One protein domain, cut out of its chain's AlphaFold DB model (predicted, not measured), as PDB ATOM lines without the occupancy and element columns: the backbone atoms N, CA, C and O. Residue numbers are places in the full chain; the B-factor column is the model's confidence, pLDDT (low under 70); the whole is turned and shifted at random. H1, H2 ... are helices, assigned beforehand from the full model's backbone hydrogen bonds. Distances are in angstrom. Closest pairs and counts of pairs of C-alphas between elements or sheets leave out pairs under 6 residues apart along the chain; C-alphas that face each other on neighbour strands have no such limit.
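This is residues 9 to 89 of the 89 residues of the protein "Short-chain fatty acid transporter" of Pandoraea eparura (UniProt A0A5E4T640). Helices H1, H2 and H4 lie roughly side by side in a flat row with H2 in the middle; short H3 lies beyond H2, and H4 folds back after residues 57 to 62, which stick out. The printed part has 81 residues, with four named helices, H1 to H4, and no named strand. It is all helix and loose, radius of gyration of the C-alphas 16.1 A, spanning 52 by 27 by 14 A.

H1, residues 9 to 25, begins at C-alpha (18.193, -2.401, 65.400), spans 23.6 A and kinks 49 degrees near residue 16. H2, residues 30 to 45, spans 22.9 A; H3, residues 50 to 58, 13.9 A. H4, residues 63 to 87, spans 35.5 A, ending at C-alpha (36.616, 12.798, 75.589).

H1 and H2 form a helical hairpin; their closest C-alphas, Ala 23 and Val 30, are 5.7 A apart. H4 touches H2 with residues 74 to 85 alone, at a shallow tilt of 16 degrees, opposite ways; the closest C-alphas, Val 43 and Gly 77, are 5.9 A apart. H3 and H4 only just touch, with 3 pairs of C-alphas within 8 A, only at the corner; the closest, Val 56 and Ala 63, are 6.6 A apart. H1 and H4 are apart. Every O i to N i+4 pair is within hydrogen-bond range in H2, but 10 of 13 in H1, 3 of 5 in H3 and 20 of 21 in H4.

The farthest C-alphas, His 27 and Gly 60, are 52.0 A apart. The three links are tight, the printed part has no cut, and no printed residue is under pLDDT 70.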
ATOM      1  N   GLY A   9      18.349  -2.324  66.858       84.69
ATOM      2  CA  GLY A   9      18.193  -2.401  65.400       84.69
ATOM      3  C   GLY A   9      16.967  -1.636  64.892       84.69
ATOM      4  O   GLY A   9      17.062  -0.911  63.906       84.69
ATOM      5  N   GLY A  10      15.834  -1.734  65.597       87.12
ATOM      6  CA  GLY A  10      14.624  -0.971  65.267       87.12
ATOM      7  C   GLY A  10      14.811   0.533  65.480       87.12
ATOM      8  O   GLY A  10      14.425   1.340  64.636       87.12
ATOM      9  N   HIS A  11      15.481   0.918  66.565       86.06
ATOM     10  CA  HIS A  11      15.872   2.305  66.800       86.06
ATOM     11  C   HIS A  11      16.778   2.856  65.716       86.06
ATOM     12  O   HIS A  11      16.573   3.989  65.286       86.06
ATOM     13  N   TRP A  12      17.767   2.076  65.286       90.75
ATOM     14  CA  TRP A  12      18.685   2.489  64.238       90.75
ATOM     15  C   TRP A  12      17.994   2.585  62.878       90.75
ATOM     16  O   TRP A  12      18.219   3.551  62.156       90.75
ATOM     17  N   ALA A  13      17.097   1.652  62.553       91.19
ATOM     18  CA  ALA A  13      16.308   1.705  61.324       91.19
ATOM     19  C   ALA A  13      15.465   2.987  61.228       91.19
ATOM     20  O   ALA A  13      15.284   3.518  60.136       91.19
ATOM     21  N   VAL A  14      14.989   3.502  62.367       89.75
ATOM     22  CA  VAL A  14      14.281   4.783  62.424       89.75
ATOM     23  C   VAL A  14      15.258   5.956  62.438       89.75
ATOM     24  O   VAL A  14      15.118   6.841  61.615       89.75
ATOM     25  N   GLN A  15      16.244   5.997  63.337       90.75
ATOM     26  CA  GLN A  15      17.075   7.191  63.564       90.75
ATOM     27  C   GLN A  15      18.209   7.370  62.546       90.75
ATOM     28  O   GLN A  15      18.524   8.501  62.173       90.75
ATOM     29  N   GLY A  16      18.817   6.278  62.085       93.75
ATOM     30  CA  GLY A  16      19.944   6.283  61.151       93.75
ATOM     31  C   GLY A  16      19.696   7.117  59.885       93.75
ATOM     32  O   GLY A  16      20.548   7.950  59.561       93.75
ATOM     33  N   PRO A  17      18.526   6.991  59.220       96.00
ATOM     34  CA  PRO A  17      18.157   7.802  58.059       96.00
ATOM     35  C   PRO A  17      18.162   9.323  58.266       96.00
ATOM     36  O   PRO A  17      18.216  10.048  57.280       96.00
ATOM     37  N   PHE A  18      18.119   9.824  59.504       94.56
ATOM     38  CA  PHE A  18      18.182  11.266  59.791       94.56
ATOM     39  C   PHE A  18      19.521  11.666  60.417       94.56
ATOM     40  O   PHE A  18      20.058  12.729  60.113       94.56
ATOM     41  N   VAL A  19      20.079  10.800  61.267       96.00
ATOM     42  CA  VAL A  19      21.341  11.041  61.976       96.00
ATOM     43  C   VAL A  19      22.517  11.099  61.006       96.00
ATOM     44  O   VAL A  19      23.338  12.008  61.103       96.00
ATOM     45  N   VAL A  20      22.603  10.161  60.057       97.44
ATOM     46  CA  VAL A  20      23.737  10.105  59.121       97.44
ATOM     47  C   VAL A  20      23.758  11.326  58.193       97.44
ATOM     48  O   VAL A  20      24.800  11.981  58.128       97.44
ATOM     49  N   PRO A  21      22.650  11.717  57.527       97.75
ATOM     50  CA  PRO A  21      22.643  12.936  56.721       97.75
ATOM     51  C   PRO A  21      22.926  14.200  57.533       97.75
ATOM     52  O   PRO A  21      23.641  15.071  57.048       97.75
ATOM     53  N   ALA A  22      22.421  14.296  58.770       97.50
ATOM     54  CA  ALA A  22      22.703  15.435  59.643       97.50
ATOM     55  C   ALA A  22      24.195  15.529  59.997       97.50
ATOM     56  O   ALA A  22      24.773  16.610  59.914       97.50
ATOM     57  N   ALA A  23      24.838  14.402  60.326       97.50
ATOM     58  CA  ALA A  23      26.274  14.364  60.588       97.50
ATOM     59  C   ALA A  23      27.081  14.816  59.361       97.50
ATOM     60  O   ALA A  23      27.980  15.645  59.490       97.50
ATOM     61  N   VAL A  24      26.714  14.346  58.164       98.12
ATOM     62  CA  VAL A  24      27.358  14.764  56.906       98.12
ATOM     63  C   VAL A  24      27.159  16.260  56.644       98.12
ATOM     64  O   VAL A  24      28.125  16.951  56.328       98.12
ATOM     65  N   ALA A  25      25.937  16.773  56.812       98.31
ATOM     66  CA  ALA A  25      25.611  18.182  56.586       98.31
ATOM     67  C   ALA A  25      26.332  19.129  57.559       98.31
ATOM     68  O   ALA A  25      26.657  20.256  57.196       98.31
ATOM     69  N   LEU A  26      26.593  18.672  58.785       97.81
ATOM     70  CA  LEU A  26      27.314  19.425  59.813       97.81
ATOM     71  C   LEU A  26      28.831  19.193  59.783       97.81
ATOM     72  O   LEU A  26      29.533  19.697  60.657       97.81
ATOM     73  N   HIS A  27      29.343  18.427  58.813       97.12
ATOM     74  CA  HIS A  27      30.743  17.994  58.759       97.12
ATOM     75  C   HIS A  27      31.225  17.311  60.057       97.12
ATOM     76  O   HIS A  27      32.397  17.395  60.424       97.12
ATOM     77  N   ALA A  28      30.320  16.621  60.753       96.25
ATOM     78  CA  ALA A  28      30.601  15.856  61.959       96.25
ATOM     79  C   ALA A  28      31.017  14.411  61.626       96.25
ATOM     80  O   ALA A  28      30.694  13.860  60.571       96.25
ATOM     81  N   SER A  29      31.718  13.761  62.557       96.50
ATOM     82  CA  SER A  29      32.146  12.367  62.407       96.50
ATOM     83  C   SER A  29      30.941  11.421  62.405       96.50
ATOM     84  O   SER A  29      30.230  11.283  63.404       96.50
ATOM     85  N   VAL A  30      30.710  10.738  61.280       95.94
ATOM     86  CA  VAL A  30      29.636   9.737  61.147       95.94
ATOM     87  C   VAL A  30      29.829   8.563  62.118       95.94
ATOM     88  O   VAL A  30      28.853   8.202  62.780       95.94
ATOM     89  N   PRO A  31      31.042   7.987  62.287       95.31
ATOM     90  CA  PRO A  31      31.273   6.941  63.285       95.31
ATOM     91  C   PRO A  31      30.973   7.406  64.714       95.31
ATOM     92  O   PRO A  31      30.250   6.718  65.434       95.31
ATOM     93  N   ALA A  32      31.455   8.593  65.097       94.75
ATOM     94  CA  ALA A  32      31.231   9.159  66.429       94.75
ATOM     95  C   ALA A  32      29.745   9.399  66.703       94.75
ATOM     96  O   ALA A  32      29.210   8.979  67.727       94.75
ATOM     97  N   THR A  33      29.053  10.016  65.745       95.06
ATOM     98  CA  THR A  33      27.625  10.330  65.871       95.06
ATOM     99  C   THR A  33      26.788   9.050  65.937       95.06
ATOM    100  O   THR A  33      25.853   8.950  66.730       95.06
ATOM    101  N   THR A  34      27.150   8.029  65.155       94.44
ATOM    102  CA  THR A  34      26.495   6.713  65.193       94.44
ATOM    103  C   THR A  34      26.702   6.026  66.546       94.44
ATOM    104  O   THR A  34      25.754   5.477  67.112       94.44
ATOM    105  N   MET A  35      27.914   6.098  67.106       94.50
ATOM    106  CA  MET A  35      28.201   5.585  68.449       94.50
ATOM    107  C   MET A  35      27.448   6.331  69.540       94.50
ATOM    108  O   MET A  35      26.887   5.683  70.421       94.50
ATOM    109  N   ALA A  36      27.332   7.653  69.446       93.50
ATOM    110  CA  ALA A  36      26.555   8.437  70.398       93.50
ATOM    111  C   ALA A  36      25.079   7.993  70.443       93.50
ATOM    112  O   ALA A  36      24.510   7.860  71.528       93.50
ATOM    113  N   VAL A  37      24.473   7.680  69.290       92.50
ATOM    114  CA  VAL A  37      23.102   7.137  69.225       92.50
ATOM    115  C   VAL A  37      23.011   5.765  69.892       92.50
ATOM    116  O   VAL A  37      22.116   5.537  70.707       92.50
ATOM    117  N   ALA A  38      23.941   4.858  69.579       91.31
ATOM    118  CA  ALA A  38      23.958   3.516  70.158       91.31
ATOM    119  C   ALA A  38      24.168   3.542  71.684       91.31
ATOM    120  O   ALA A  38      23.474   2.844  72.420       91.31
ATOM    121  N   MET A  39      25.088   4.372  72.178       91.62
ATOM    122  CA  MET A  39      25.364   4.506  73.612       91.62
ATOM    123  C   MET A  39      24.212   5.188  74.356       91.62
ATOM    124  O   MET A  39      23.844   4.751  75.446       91.62
ATOM    125  N   GLY A  40      23.593   6.215  73.762       90.12
ATOM    126  CA  GLY A  40      22.418   6.873  74.338       90.12
ATOM    127  C   GLY A  40      21.229   5.920  74.503       90.12
ATOM    128  O   GLY A  40      20.513   5.981  75.507       90.12
ATOM    129  N   GLU A  41      21.050   4.994  73.560       88.75
ATOM    130  CA  GLU A  41      20.062   3.915  73.649       88.75
ATOM    131  C   GLU A  41      20.365   2.966  74.814       88.75
ATOM    132  O   GLU A  41      19.490   2.713  75.648       88.75
ATOM    133  N   GLN A  42      21.621   2.532  74.930       87.38
ATOM    134  CA  GLN A  42      22.079   1.631  75.984       87.38
ATOM    135  C   GLN A  42      21.906   2.233  77.383       87.38
ATOM    136  O   GLN A  42      21.417   1.564  78.294       87.38
ATOM    137  N   VAL A  43      22.242   3.515  77.552       89.88
ATOM    138  CA  VAL A  43      22.061   4.215  78.830       89.88
ATOM    139  C   VAL A  43      20.579   4.339  79.172       89.88
ATOM    140  O   VAL A  43      20.178   4.052  80.299       89.88
ATOM    141  N   SER A  44      19.739   4.670  78.188       86.44
ATOM    142  CA  SER A  44      18.291   4.819  78.381       86.44
ATOM    143  C   SER A  44      17.611   3.496  78.751       86.44
ATOM    144  O   SER A  44      16.663   3.502  79.539       86.44
ATOM    145  N   ASN A  45      18.119   2.360  78.253       84.25
ATOM    146  CA  ASN A  45      17.666   1.018  78.644       84.25
ATOM    147  C   ASN A  45      17.831   0.745  80.143       84.25
ATOM    148  O   ASN A  45      17.082  -0.052  80.706       84.25
ATOM    149  N   MET A  46      18.768   1.413  80.822       83.88
ATOM    150  CA  MET A  46      18.948   1.211  82.258       83.88
ATOM    151  C   MET A  46      17.790   1.768  83.079       83.88
ATOM    152  O   MET A  46      17.579   1.276  84.175       83.88
ATOM    153  N   MET A  47      17.007   2.730  82.576       83.50
ATOM    154  CA  MET A  47      15.887   3.308  83.326       83.50
ATOM    155  C   MET A  47      14.719   2.322  83.500       83.50
ATOM    156  O   MET A  47      14.053   2.344  84.539       83.50
ATOM    157  N   GLN A  48      14.492   1.437  82.522       74.69
ATOM    158  CA  GLN A  48      13.445   0.412  82.566       74.69
ATOM    159  C   GLN A  48      14.046  -0.994  82.663       74.69
ATOM    160  O   GLN A  48      14.490  -1.562  81.665       74.69
ATOM    161  N   PRO A  49      14.010  -1.621  83.844       71.56
ATOM    162  CA  PRO A  49      14.652  -2.904  84.056       71.56
ATOM    163  C   PRO A  49      13.730  -4.063  83.650       71.56
ATOM    164  O   PRO A  49      13.403  -4.917  84.472       71.56
ATOM    165  N   PHE A  50      13.288  -4.122  82.388       75.12
ATOM    166  CA  PHE A  50      12.459  -5.244  81.912       75.12
ATOM    167  C   PHE A  50      13.174  -6.588  82.087       75.12
ATOM    168  O   PHE A  50      12.557  -7.584  82.453       75.12
ATOM    169  N   TRP A  51      14.499  -6.579  81.926       76.06
ATOM    170  CA  TRP A  51      15.376  -7.709  82.223       76.06
ATOM    171  C   TRP A  51      15.352  -8.123  83.703       76.06
ATOM    172  O   TRP A  51      15.569  -9.292  84.010       76.06
ATOM    173  N   ALA A  52      15.078  -7.198  84.628       81.69
ATOM    174  CA  ALA A  52      15.055  -7.493  86.057       81.69
ATOM    175  C   ALA A  52      13.691  -7.991  86.533       81.69
ATOM    176  O   ALA A  52      13.626  -8.578  87.607       81.69
ATOM    177  N   ALA A  53      12.608  -7.801  85.769       83.81
ATOM    178  CA  ALA A  53      11.263  -8.191  86.195       83.81
ATOM    179  C   ALA A  53      11.167  -9.653  86.699       83.81
ATOM    180  O   ALA A  53      10.587  -9.854  87.770       83.81
ATOM    181  N   PRO A  54      11.791 -10.661  86.047       85.56
ATOM    182  CA  PRO A  54      11.805 -12.031  86.564       85.56
ATOM    183  C   PRO A  54      12.532 -12.160  87.910       85.56
ATOM    184  O   PRO A  54      12.055 -12.835  88.818       85.56
ATOM    185  N   VAL A  55      13.672 -11.483  88.061       87.62
ATOM    186  CA  VAL A  55      14.490 -11.515  89.285       87.62
ATOM    187  C   VAL A  55      13.762 -10.840  90.443       87.62
ATOM    188  O   VAL A  55      13.749 -11.352  91.558       87.62
ATOM    189  N   VAL A  56      13.106  -9.718  90.164       88.06
ATOM    190  CA  VAL A  56      12.300  -8.957  91.124       88.06
ATOM    191  C   VAL A  56      11.120  -9.785  91.626       88.06
ATOM    192  O   VAL A  56      10.867  -9.808  92.830       88.06
ATOM    193  N   ALA A  57      10.451 -10.518  90.728       87.56
ATOM    194  CA  ALA A  57       9.377 -11.439  91.089       87.56
ATOM    195  C   ALA A  57       9.881 -12.595  91.970       87.56
ATOM    196  O   ALA A  57       9.272 -12.879  93.000       87.56
ATOM    197  N   MET A  58      11.015 -13.217  91.620       92.69
ATOM    198  CA  MET A  58      11.624 -14.288  92.425       92.69
ATOM    199  C   MET A  58      12.088 -13.807  93.806       92.69
ATOM    200  O   MET A  58      11.965 -14.535  94.786       92.69
ATOM    201  N   ALA A  59      12.600 -12.579  93.897       91.69
ATOM    202  CA  ALA A  59      13.057 -11.984  95.150       91.69
ATOM    203  C   ALA A  59      11.909 -11.486  96.051       91.69
ATOM    204  O   ALA A  59      12.161 -11.095  97.191       91.69
ATOM    205  N   GLY A  60      10.665 -11.452  95.556       89.56
ATOM    206  CA  GLY A  60       9.506 -10.973  96.315       89.56
ATOM    207  C   GLY A  60       9.570  -9.487  96.687       89.56
ATOM    208  O   GLY A  60       8.916  -9.061  97.639       89.56
ATOM    209  N   ILE A  61      10.368  -8.688  95.972       89.19
ATOM    210  CA  ILE A  61      10.529  -7.254  96.242       89.19
ATOM    211  C   ILE A  61       9.603  -6.425  95.350       89.19
ATOM    212  O   ILE A  61       9.366  -6.746  94.188       89.19
ATOM    213  N   GLY A  62       9.096  -5.310  95.879       84.88
ATOM    214  CA  GLY A  62       8.273  -4.389  95.096       84.88
ATOM    215  C   GLY A  62       9.074  -3.742  93.963       84.88
ATOM    216  O   GLY A  62      10.150  -3.188  94.200       84.88
ATOM    217  N   ALA A  63       8.524  -3.745  92.744       83.06
ATOM    218  CA  ALA A  63       9.171  -3.177  91.557       83.06
ATOM    219  C   ALA A  63       9.582  -1.703  91.737       83.06
ATOM    220  O   ALA A  63      10.615  -1.286  91.223       83.06
ATOM    221  N   GLN A  64       8.842  -0.929  92.541       83.44
ATOM    222  CA  GLN A  64       9.177   0.469  92.847       83.44
ATOM    223  C   GLN A  64      10.563   0.627  93.489       83.44
ATOM    224  O   GLN A  64      11.251   1.611  93.226       83.44
ATOM    225  N   ARG A  65      11.002  -0.345  94.303       83.56
ATOM    226  CA  ARG A  65      12.335  -0.306  94.927       83.56
ATOM    227  C   ARG A  65      13.449  -0.475  93.899       83.56
ATOM    228  O   ARG A  65      14.502   0.139  94.023       83.56
ATOM    229  N   VAL A  66      13.196  -1.280  92.873       88.19
ATOM    230  CA  VAL A  66      14.149  -1.559  91.794       88.19
ATOM    231  C   VAL A  66      14.204  -0.374  90.840       88.19
ATOM    232  O   VAL A  66      15.293   0.041  90.457       88.19
ATOM    233  N   LEU A  67      13.050   0.235  90.546       87.62
ATOM    234  CA  LEU A  67      12.965   1.445  89.728       87.62
ATOM    235  C   LEU A  67      13.785   2.607  90.307       87.62
ATOM    236  O   LEU A  67      14.448   3.322  89.562       87.62
ATOM    237  N   GLY A  68      13.799   2.778  91.633       87.06
ATOM    238  CA  GLY A  68      14.646   3.791  92.274       87.06
ATOM    239  C   GLY A  68      16.136   3.577  91.984       87.06
ATOM    240  O   GLY A  68      16.842   4.514  91.617       87.06
ATOM    241  N   PHE A  69      16.609   2.331  92.078       88.56
ATOM    242  CA  PHE A  69      17.999   1.982  91.773       88.56
ATOM    243  C   PHE A  69      18.337   2.160  90.288       88.56
ATOM    244  O   PHE A  69      19.413   2.645  89.934       88.56
ATOM    245  N   THR A  70      17.416   1.793  89.403       90.38
ATOM    246  CA  THR A  70      17.648   1.837  87.959       90.38
ATOM    247  C   THR A  70      17.665   3.267  87.430       90.38
ATOM    248  O   THR A  70      18.463   3.577  86.551       90.38
ATOM    249  N   VAL A  71      16.895   4.178  88.036       90.94
ATOM    250  CA  VAL A  71      16.984   5.623  87.765       90.94
ATOM    251  C   VAL A  71      18.340   6.192  88.185       90.94
ATOM    252  O   VAL A  71      18.956   6.924  87.413       90.94
ATOM    253  N   VAL A  72      18.851   5.838  89.368       92.75
ATOM    254  CA  VAL A  72      20.194   6.279  89.793       92.75
ATOM    255  C   VAL A  72      21.264   5.741  88.843       92.75
ATOM    256  O   VAL A  72      22.136   6.489  88.407       92.75
ATOM    257  N   THR A  73      21.163   4.467  88.464       91.31
ATOM    258  CA  THR A  73      22.081   3.837  87.503       91.31
ATOM    259  C   THR A  73      22.017   4.521  86.134       91.31
ATOM    260  O   THR A  73      23.059   4.773  85.538       91.31
ATOM    261  N   PHE A  74      20.822   4.893  85.666       92.50
ATOM    262  CA  PHE A  74      20.637   5.693  84.454       92.50
ATOM    263  C   PHE A  74      21.356   7.044  84.551       92.50
ATOM    264  O   PHE A  74      22.095   7.392  83.637       92.50
ATOM    265  N   LEU A  75      21.192   7.786  85.651       95.12
ATOM    266  CA  LEU A  75      21.827   9.098  85.827       95.12
ATOM    267  C   LEU A  75      23.356   8.998  85.861       95.12
ATOM    268  O   LEU A  75      24.044   9.766  85.190       95.12
ATOM    269  N   VAL A  76      23.891   8.033  86.611       95.69
ATOM    270  CA  VAL A  76      25.337   7.784  86.674       95.69
ATOM    271  C   VAL A  76      25.864   7.353  85.306       95.69
ATOM    272  O   VAL A  76      26.859   7.896  84.826       95.69
ATOM    273  N   GLY A  77      25.171   6.423  84.645       94.31
ATOM    274  CA  GLY A  77      25.507   5.976  83.298       94.31
ATOM    275  C   GLY A  77      25.501   7.128  82.299       94.31
ATOM    276  O   GLY A  77      26.448   7.260  81.531       94.31
ATOM    277  N   LEU A  78      24.496   8.005  82.342       94.44
ATOM    278  CA  LEU A  78      24.391   9.163  81.454       94.44
ATOM    279  C   LEU A  78      25.638  10.049  81.543       94.44
ATOM    280  O   LEU A  78      26.175  10.452  80.514       94.44
ATOM    281  N   VAL A  79      26.123  10.310  82.759       96.50
ATOM    282  CA  VAL A  79      27.340  11.103  82.977       96.50
ATOM    283  C   VAL A  79      28.577  10.368  82.462       96.50
ATOM    284  O   VAL A  79      29.376  10.964  81.746       96.50
ATOM    285  N   ILE A  80      28.735   9.081  82.786       96.06
ATOM    286  CA  ILE A  80      29.921   8.300  82.397       96.06
ATOM    287  C   ILE A  80      29.998   8.133  80.877       96.06
ATOM    288  O   ILE A  80      31.026   8.441  80.279       96.06
ATOM    289  N   TYR A  81      28.919   7.675  80.241       94.25
ATOM    290  CA  TYR A  81      28.872   7.489  78.792       94.25
ATOM    291  C   TYR A  81      28.936   8.826  78.055       94.25
ATOM    292  O   TYR A  81      29.620   8.918  77.039       94.25
ATOM    293  N   GLY A  82      28.288   9.875  78.574       94.25
ATOM    294  CA  GLY A  82      28.391  11.223  78.019       94.25
ATOM    295  C   GLY A  82      29.824  11.754  78.055       94.25
ATOM    296  O   GLY A  82      30.321  12.242  77.044       94.25
ATOM    297  N   ALA A  83      30.521  11.587  79.181       96.12
ATOM    298  CA  ALA A  83      31.932  11.943  79.295       96.12
ATOM    299  C   ALA A  83      32.809  11.099  78.357       96.12
ATOM    300  O   ALA A  83      33.669  11.645  77.672       96.12
ATOM    301  N   ALA A  84      32.571   9.789  78.265       94.69
ATOM    302  CA  ALA A  84      33.303   8.920  77.348       94.69
ATOM    303  C   ALA A  84      33.126   9.355  75.884       94.69
ATOM    304  O   ALA A  84      34.113   9.465  75.166       94.69
ATOM    305  N   MET A  85      31.899   9.670  75.455       93.56
ATOM    306  CA  MET A  85      31.643  10.183  74.104       93.56
ATOM    307  C   MET A  85      32.263  11.563  73.866       93.56
ATOM    308  O   MET A  85      32.606  11.870  72.736       93.56
ATOM    309  N   LEU A  86      32.398  12.399  74.898       93.12
ATOM    310  CA  LEU A  86      32.984  13.734  74.759       93.12
ATOM    311  C   LEU A  86      34.518  13.709  74.688       93.12
ATOM    312  O   LEU A  86      35.110  14.551  74.020       93.12
ATOM    313  N   PHE A  87      35.160  12.798  75.421       95.12
ATOM    314  CA  PHE A  87      36.616  12.798  75.589       95.12
ATOM    315  C   PHE A  87      37.345  11.700  74.806       95.12
ATOM    316  O   PHE A  87      38.553  11.822  74.611       95.12
ATOM    317  N   LEU A  88      36.663  10.623  74.401       91.69
ATOM    318  CA  LEU A  88      37.293   9.442  73.785       91.69
ATOM    319  C   LEU A  88      36.869   9.189  72.333       91.69
ATOM    320  O   LEU A  88      37.441   8.304  71.694       91.69
ATOM    321  N   VAL A  89      35.861   9.905  71.835       84.31
ATOM    322  CA  VAL A  89      35.240   9.704  70.517       84.31
ATOM    323  C   VAL A  89      35.270  11.008  69.733       84.31
ATOM    324  O   VAL A  89      35.519  10.932  68.508       84.31
TER     325      VAL A  89